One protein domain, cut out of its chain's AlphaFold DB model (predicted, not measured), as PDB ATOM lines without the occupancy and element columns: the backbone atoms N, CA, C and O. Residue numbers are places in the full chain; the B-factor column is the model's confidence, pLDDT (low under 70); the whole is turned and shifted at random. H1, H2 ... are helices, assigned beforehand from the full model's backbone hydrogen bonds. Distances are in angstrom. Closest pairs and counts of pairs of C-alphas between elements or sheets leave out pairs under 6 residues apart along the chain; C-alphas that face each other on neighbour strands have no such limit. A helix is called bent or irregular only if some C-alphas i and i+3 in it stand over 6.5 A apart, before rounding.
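AT A GLANCE: This is residues 2 to 57 of the 121 residues of a protein of Papilio machaon (UniProt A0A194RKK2). The model is an open arch of three helices strung end to end, with H2 as the crossbar and H1 and H3 as two legs that turn off from its two ends to the same side. No two helices are packed together, the space between the legs is empty, and residues 50 to 57 make a short tail that turns off from the far end of H3. The printed part has 56 residues with three named helices in the order H1, H2, H3 and no named strand; the class is all helix, with 42 of the 56 residues in the named helices. The whole is extended, with a radius of gyration of the C-alphas of 18.7 A, and flat, spanning 48 by 30 by 16 A.

HOW THE PARTS SIT: H2, residues 16 to 30, is the longest helix by residues and touches no helix. H1, residues 2 to 14, is close to H2 but not clearly touching it, with the C-alphas of Met 12 and Tyr 18 the closest at 6.6 A. The lines of H1 and H2 are about perpendicular, at 74 degrees, and their centres are 19.9 A apart. H3, residues 36 to 49, is also close to H2 but not clearly touching it; the closest C-alphas are those of His 30 and Pro 36, 7.5 A apart. H2 and H3 run the same way at a steep tilt of 56 degrees, centre to centre 25.4 A. H1 and H3 are apart. In H1, H2 and H3 every O i to N i+4 pair is within hydrogen-bond range.

IN THESE COORDINATES: H2 measures 21.3 A from its first to its last C-alpha, from Asn 16 at (182.841, 190.481, 169.587) to His 30 at (192.386, 171.591, 172.116). H1 begins at C-alpha 2, at (185.487, 195.742, 147.308), and measures 18.7 A to C-alpha 14. H3 measures 19.6 A and ends at C-alpha 49, at (201.815, 152.887, 155.766). No helix is bent or irregular.

THE WHOLE: The two C-alphas farthest apart are those of Glu 3 and Arg 49, at 49.0 A, and the C-alphas of the first and last printed residues, Ala 2 and Arg 57, are 39.4 A apart. The printed part has no cut. The links H1 to H2, of one residue, and H2 to H3, of five residues, are both tight. Residues 2 to 43 and 45 to 51 stand free, with no C-alpha 8 or more apart along the chain within 10 A. The mean pLDDT of the printed part is 84.0, and residues 53 to 57 are under 70.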
ATOM      1  N   ALA A   2     184.482 195.211 146.371       73.06
ATOM      2  CA  ALA A   2     185.487 195.742 147.308       73.06
ATOM      3  C   ALA A   2     184.872 196.444 148.536       73.06
ATOM      4  O   ALA A   2     185.455 196.403 149.617       73.06
ATOM      5  N   GLU A   3     183.699 197.061 148.371       79.94
ATOM      6  CA  GLU A   3     182.966 197.722 149.461       79.94
ATOM      7  C   GLU A   3     182.326 196.696 150.410       79.94
ATOM      8  O   GLU A   3     182.583 196.754 151.607       79.94
ATOM      9  N   ASP A   4     181.683 195.650 149.878       86.56
ATOM     10  CA  ASP A   4     181.107 194.555 150.684       86.56
ATOM     11  C   ASP A   4     182.145 193.853 151.580       86.56
ATOM     12  O   ASP A   4     181.860 193.483 152.718       86.56
ATOM     13  N   LEU A   5     183.379 193.678 151.086       89.56
ATOM     14  CA  LEU A   5     184.470 193.102 151.877       89.56
ATOM     15  C   LEU A   5     184.900 194.036 153.017       89.56
ATOM     16  O   LEU A   5     185.197 193.569 154.115       89.56
ATOM     17  N   ARG A   6     184.956 195.348 152.761       90.12
ATOM     18  CA  ARG A   6     185.294 196.341 153.789       90.12
ATOM     19  C   ARG A   6     184.236 196.374 154.884       90.12
ATOM     20  O   ARG A   6     184.607 196.360 156.056       90.12
ATOM     21  N   ASP A   7     182.966 196.342 154.507       90.50
ATOM     22  CA  ASP A   7     181.851 196.359 155.451       90.50
ATOM     23  C   ASP A   7     181.814 195.081 156.297       90.50
ATOM     24  O   ASP A   7     181.729 195.162 157.522       90.50
ATOM     25  N   ALA A   8     182.024 193.909 155.687       88.31
ATOM     26  CA  ALA A   8     182.115 192.639 156.410       88.31
ATOM     27  C   ALA A   8     183.301 192.586 157.394       88.31
ATOM     28  O   ALA A   8     183.180 192.062 158.502       88.31
ATOM     29  N   ILE A   9     184.462 193.143 157.023       89.06
ATOM     30  CA  ILE A   9     185.622 193.231 157.927       89.06
ATOM     31  C   ILE A   9     185.324 194.184 159.088       89.06
ATOM     32  O   ILE A   9     185.631 193.864 160.238       89.06
ATOM     33  N   GLN A  10     184.720 195.337 158.804       91.50
ATOM     34  CA  GLN A  10     184.338 196.317 159.817       91.50
ATOM     35  C   GLN A  10     183.314 195.716 160.797       91.50
ATOM     36  O   GLN A  10     183.445 195.891 162.008       91.50
ATOM     37  N   GLU A  11     182.338 194.956 160.302       90.19
ATOM     38  CA  GLU A  11     181.363 194.226 161.117       90.19
ATOM     39  C   GLU A  11     182.038 193.173 162.007       90.19
ATOM     40  O   GLU A  11     181.824 193.161 163.221       90.19
ATOM     41  N   MET A  12     182.913 192.338 161.440       88.12
ATOM     42  CA  MET A  12     183.635 191.299 162.180       88.12
ATOM     43  C   MET A  12     184.547 191.882 163.274       88.12
ATOM     44  O   MET A  12     184.683 191.288 164.343       88.12
ATOM     45  N   LEU A  13     185.185 193.031 163.026       87.00
ATOM     46  CA  LEU A  13     186.057 193.692 164.003       87.00
ATOM     47  C   LEU A  13     185.272 194.360 165.137       87.00
ATOM     48  O   LEU A  13     185.752 194.384 166.271       87.00
ATOM     49  N   ASN A  14     184.081 194.885 164.845       89.94
ATOM     50  CA  ASN A  14     183.252 195.571 165.836       89.94
ATOM     51  C   ASN A  14     182.374 194.609 166.647       89.94
ATOM     52  O   ASN A  14     182.046 194.898 167.798       89.94
ATOM     53  N   ASN A  15     182.007 193.457 166.084       88.06
ATOM     54  CA  ASN A  15     181.174 192.470 166.753       88.06
ATOM     55  C   ASN A  15     182.022 191.392 167.452       88.06
ATOM     56  O   ASN A  15     182.601 190.502 166.830       88.06
ATOM     57  N   ASN A  16     182.054 191.424 168.786       85.12
ATOM     58  CA  ASN A  16     182.841 190.481 169.587       85.12
ATOM     59  C   ASN A  16     182.293 189.034 169.564       85.12
ATOM     60  O   ASN A  16     183.022 188.106 169.921       85.12
ATOM     61  N   THR A  17     181.060 188.805 169.096       90.62
ATOM     62  CA  THR A  17     180.460 187.455 169.029       90.62
ATOM     63  C   THR A  17     181.278 186.496 168.158       90.62
ATOM     64  O   THR A  17     181.507 185.352 168.551       90.62
ATOM     65  N   TYR A  18     181.825 186.971 167.033       88.69
ATOM     66  CA  TYR A  18     182.706 186.177 166.171       88.69
ATOM     67  C   TYR A  18     183.976 185.742 166.905       88.69
ATOM     68  O   TYR A  18     184.405 184.591 166.813       88.69
ATOM     69  N   ARG A  19     184.574 186.647 167.687       88.38
ATOM     70  CA  ARG A  19     185.793 186.362 168.449       88.38
ATOM     71  C   ARG A  19     185.542 185.353 169.565       88.38
ATOM     72  O   ARG A  19     186.394 184.503 169.824       88.38
ATOM     73  N   GLU A  20     184.401 185.447 170.233       93.19
ATOM     74  CA  GLU A  20     184.004 184.522 171.294       93.19
ATOM     75  C   GLU A  20     183.707 183.127 170.749       93.19
ATOM     76  O   GLU A  20     184.267 182.154 171.258       93.19
ATOM     77  N   ALA A  21     182.948 183.033 169.655       91.50
ATOM     78  CA  ALA A  21     182.699 181.775 168.956       91.50
ATOM     79  C   ALA A  21     184.009 181.110 168.502       91.50
ATOM     80  O   ALA A  21     184.220 179.918 168.730       91.50
ATOM     81  N   MET A  22     184.946 181.881 167.938       89.75
ATOM     82  CA  MET A  22     186.262 181.367 167.541       89.75
ATOM     83  C   MET A  22     187.083 180.863 168.731       89.75
ATOM     84  O   MET A  22     187.695 179.797 168.658       89.75
ATOM     85  N   LYS A  23     187.081 181.585 169.857       92.50
ATOM     86  CA  LYS A  23     187.761 181.143 171.083       92.50
ATOM     87  C   LYS A  23     187.129 179.881 171.664       92.50
ATOM     88  O   LYS A  23     187.858 179.013 172.140       92.50
ATOM     89  N   GLN A  24     185.805 179.770 171.634       92.94
ATOM     90  CA  GLN A  24     185.099 178.587 172.115       92.94
ATOM     91  C   GLN A  24     185.425 177.364 171.256       92.94
ATOM     92  O   GLN A  24     185.838 176.340 171.796       92.94
ATOM     93  N   THR A  25     185.363 177.499 169.932       88.75
ATOM     94  CA  THR A  25     185.770 176.446 168.992       88.75
ATOM     95  C   THR A  25     187.236 176.063 169.172       88.75
ATOM     96  O   THR A  25     187.560 174.879 169.228       88.75
ATOM     97  N   SER A  26     188.124 177.048 169.343       89.75
ATOM     98  CA  SER A  26     189.545 176.810 169.612       89.75
ATOM     99  C   SER A  26     189.750 175.988 170.887       89.75
ATOM    100  O   SER A  26     190.484 175.002 170.864       89.75
ATOM    101  N   ARG A  27     189.061 176.328 171.985       89.50
ATOM    102  CA  ARG A  27     189.123 175.560 173.239       89.50
ATOM    103  C   ARG A  27     188.641 174.128 173.047       89.50
ATOM    104  O   ARG A  27     189.328 173.213 173.480       89.50
ATOM    105  N   THR A  28     187.516 173.926 172.362       87.69
ATOM    106  CA  THR A  28     186.986 172.586 172.070       87.69
ATOM    107  C   THR A  28     187.975 171.747 171.263       87.69
ATOM    108  O   THR A  28     188.198 170.588 171.598       87.69
ATOM    109  N   TYR A  29     188.631 172.336 170.259       82.38
ATOM    110  CA  TYR A  29     189.633 171.647 169.438       82.38
ATOM    111  C   TYR A  29     190.868 171.195 170.224       82.38
ATOM    112  O   TYR A  29     191.449 170.159 169.911       82.38
ATOM    113  N   HIS A  30     191.266 171.954 171.245       84.62
ATOM    114  CA  HIS A  30     192.386 171.591 172.116       84.62
ATOM    115  C   HIS A  30     191.969 170.676 173.278       84.62
ATOM    116  O   HIS A  30     192.827 170.042 173.880       84.62
ATOM    117  N   ASN A  31     190.672 170.568 173.585       81.06
ATOM    118  CA  ASN A  31     190.137 169.789 174.709       81.06
ATOM    119  C   ASN A  31     189.940 168.291 174.396       81.06
ATOM    120  O   ASN A  31     189.064 167.631 174.954       81.06
ATOM    121  N   ARG A  32     190.717 167.737 173.470       78.81
ATOM    122  CA  ARG A  32     190.661 166.318 173.104       78.81
ATOM    123  C   ARG A  32     191.802 165.547 173.764       78.81
ATOM    124  O   ARG A  32     192.843 166.118 174.059       78.81
ATOM    125  N   MET A  33     191.609 164.241 173.973       75.75
ATOM    126  CA  MET A  33     192.596 163.383 174.652       75.75
ATOM    127  C   MET A  33     193.945 163.306 173.920       75.75
ATOM    128  O   MET A  33     194.960 163.066 174.567       75.75
ATOM    129  N   ILE A  34     193.962 163.502 172.596       81.88
ATOM    130  CA  ILE A  34     195.172 163.426 171.771       81.88
ATOM    131  C   ILE A  34     195.487 164.819 171.212       81.88
ATOM    132  O   ILE A  34     194.673 165.381 170.468       81.88
ATOM    133  N   PRO A  35     196.646 165.412 171.542       83.38
ATOM    134  CA  PRO A  35     197.002 166.723 171.025       83.38
ATOM    135  C   PRO A  35     197.149 166.698 169.490       83.38
ATOM    136  O   PRO A  35     197.576 165.698 168.910       83.38
ATOM    137  N   PRO A  36     196.818 167.803 168.797       78.12
ATOM    138  CA  PRO A  36     196.858 167.878 167.336       78.12
ATOM    139  C   PRO A  36     198.214 167.646 166.691       78.12
ATOM    140  O   PRO A  36     198.249 167.136 165.575       78.12
ATOM    141  N   GLY A  37     199.306 167.971 167.382       84.50
ATOM    142  CA  GLY A  37     200.648 167.664 166.889       84.50
ATOM    143  C   GLY A  37     200.868 166.159 166.735       84.50
ATOM    144  O   GLY A  37     201.242 165.700 165.659       84.50
ATOM    145  N   ASP A  38     200.553 165.393 167.780       84.62
ATOM    146  CA  ASP A  38     200.804 163.949 167.808       84.62
ATOM    147  C   ASP A  38     199.828 163.183 166.905       84.62
ATOM    148  O   ASP A  38     200.219 162.241 166.215       84.62
ATOM    149  N   GLU A  39     198.569 163.626 166.835       86.38
ATOM    150  CA  GLU A  39     197.574 163.067 165.912       86.38
ATOM    151  C   GLU A  39     197.996 163.245 164.450       86.38
ATOM    152  O   GLU A  39     197.882 162.312 163.658       86.38
ATOM    153  N   LEU A  40     198.532 164.414 164.084       88.19
ATOM    154  CA  LEU A  40     198.989 164.678 162.721       88.19
ATOM    155  C   LEU A  40     200.144 163.756 162.325       88.19
ATOM    156  O   LEU A  40     200.136 163.204 161.226       88.19
ATOM    157  N   VAL A  41     201.117 163.564 163.217       90.62
ATOM    158  CA  VAL A  41     202.243 162.650 162.974       90.62
ATOM    159  C   VAL A  41     201.733 161.224 162.777       90.62
ATOM    160  O   VAL A  41     202.103 160.575 161.797       90.62
ATOM    161  N   HIS A  42     200.820 160.767 163.639       87.88
ATOM    162  CA  HIS A  42     200.201 159.449 163.506       87.88
ATOM    163  C   HIS A  42     199.431 159.294 162.185       87.88
ATOM    164  O   HIS A  42     199.538 158.262 161.525       87.88
ATOM    165  N   LEU A  43     198.685 160.318 161.758       85.12
ATOM    166  CA  LEU A  43     197.950 160.305 160.493       85.12
ATOM    167  C   LEU A  43     198.888 160.244 159.287       85.12
ATOM    168  O   LEU A  43     198.620 159.489 158.358       85.12
ATOM    169  N   ILE A  44     199.993 160.993 159.301       88.94
ATOM    170  CA  ILE A  44     200.995 160.946 158.228       88.94
ATOM    171  C   ILE A  44     201.609 159.545 158.152       88.94
ATOM    172  O   ILE A  44     201.650 158.952 157.074       88.94
ATOM    173  N   GLU A  45     202.020 158.983 159.289       90.44
ATOM    174  CA  GLU A  45     202.543 157.618 159.362       90.44
ATOM    175  C   GLU A  45     201.516 156.595 158.855       90.44
ATOM    176  O   GLU A  45     201.854 155.694 158.084       90.44
ATOM    177  N   TYR A  46     200.244 156.764 159.220       85.88
ATOM    178  CA  TYR A  46     199.148 155.914 158.774       85.88
ATOM    179  C   TYR A  46     198.896 156.024 157.264       85.88
ATOM    180  O   TYR A  46     198.761 154.998 156.596       85.88
ATOM    181  N   VAL A  47     198.874 157.232 156.690       84.94
ATOM    182  CA  VAL A  47     198.693 157.454 155.242       84.94
ATOM    183  C   VAL A  47     199.841 156.842 154.445       84.94
ATOM    184  O   VAL A  47     199.597 156.184 153.430       84.94
ATOM    185  N   VAL A  48     201.079 157.008 154.916       87.38
ATOM    186  CA  VAL A  48     202.272 156.430 154.283       87.38
ATOM    187  C   VAL A  48     202.244 154.903 154.379       87.38
ATOM    188  O   VAL A  48     202.422 154.224 153.370       87.38
ATOM    189  N   ARG A  49     201.928 154.342 155.555       84.88
ATOM    190  CA  ARG A  49     201.815 152.887 155.766       84.88
ATOM    191  C   ARG A  49     200.710 152.251 154.924       84.88
ATOM    192  O   ARG A  49     200.864 151.127 154.458       84.88
ATOM    193  N   THR A  50     199.601 152.958 154.731       81.44
ATOM    194  CA  THR A  50     198.448 152.473 153.957       81.44
ATOM    195  C   THR A  50     198.511 152.828 152.467       81.44
ATOM    196  O   THR A  50     197.541 152.576 151.755       81.44
ATOM    197  N   ASN A  51     199.640 153.370 151.975       76.69
ATOM    198  CA  ASN A  51     199.841 153.800 150.580       76.69
ATOM    199  C   ASN A  51     198.686 154.669 150.044       76.69
ATOM    200  O   ASN A  51     198.198 154.480 148.922       76.69
ATOM    201  N   GLY A  52     198.232 155.613 150.875       70.56
ATOM    202  CA  GLY A  52     197.017 156.380 150.631       70.56
ATOM    203  C   GLY A  52     195.798 155.478 150.766       70.56
ATOM    204  O   GLY A  52     195.344 154.915 149.766       70.56
ATOM    205  N   ALA A  53     195.327 155.335 152.011       65.94
ATOM    206  CA  ALA A  53     194.189 154.533 152.448       65.94
ATOM    207  C   ALA A  53     193.274 154.111 151.294       65.94
ATOM    208  O   ALA A  53     192.532 154.920 150.736       65.94
ATOM    209  N   HIS A  54     193.336 152.826 150.939       59.91
ATOM    210  CA  HIS A  54     192.600 152.258 149.807       59.91
ATOM    211  C   HIS A  54     191.096 152.599 149.855       59.91
ATOM    212  O   HIS A  54     190.468 152.783 148.818       59.91
ATOM    213  N   HIS A  55     190.560 152.782 151.066       61.47
ATOM    214  CA  HIS A  55     189.170 153.142 151.353       61.47
ATOM    215  C   HIS A  55     188.840 154.648 151.276       61.47
ATOM    216  O   HIS A  55     187.667 154.996 151.263       61.47
ATOM    217  N   TYR A  56     189.833 155.540 151.207       59.41
ATOM    218  CA  TYR A  56     189.651 156.983 150.964       59.41
ATOM    219  C   TYR A  56     189.930 157.376 149.508       59.41
ATOM    220  O   TYR A  56     189.874 158.556 149.155       59.41
ATOM    221  N   ARG A  57     190.226 156.406 148.632       62.66
ATOM    222  CA  ARG A  57     190.277 156.679 147.196       62.66
ATOM    223  C   ARG A  57     188.872 157.027 146.725       62.66
ATOM    224  O   ARG A  57     187.930 156.274 146.950       62.66
TER     225      ARG A  57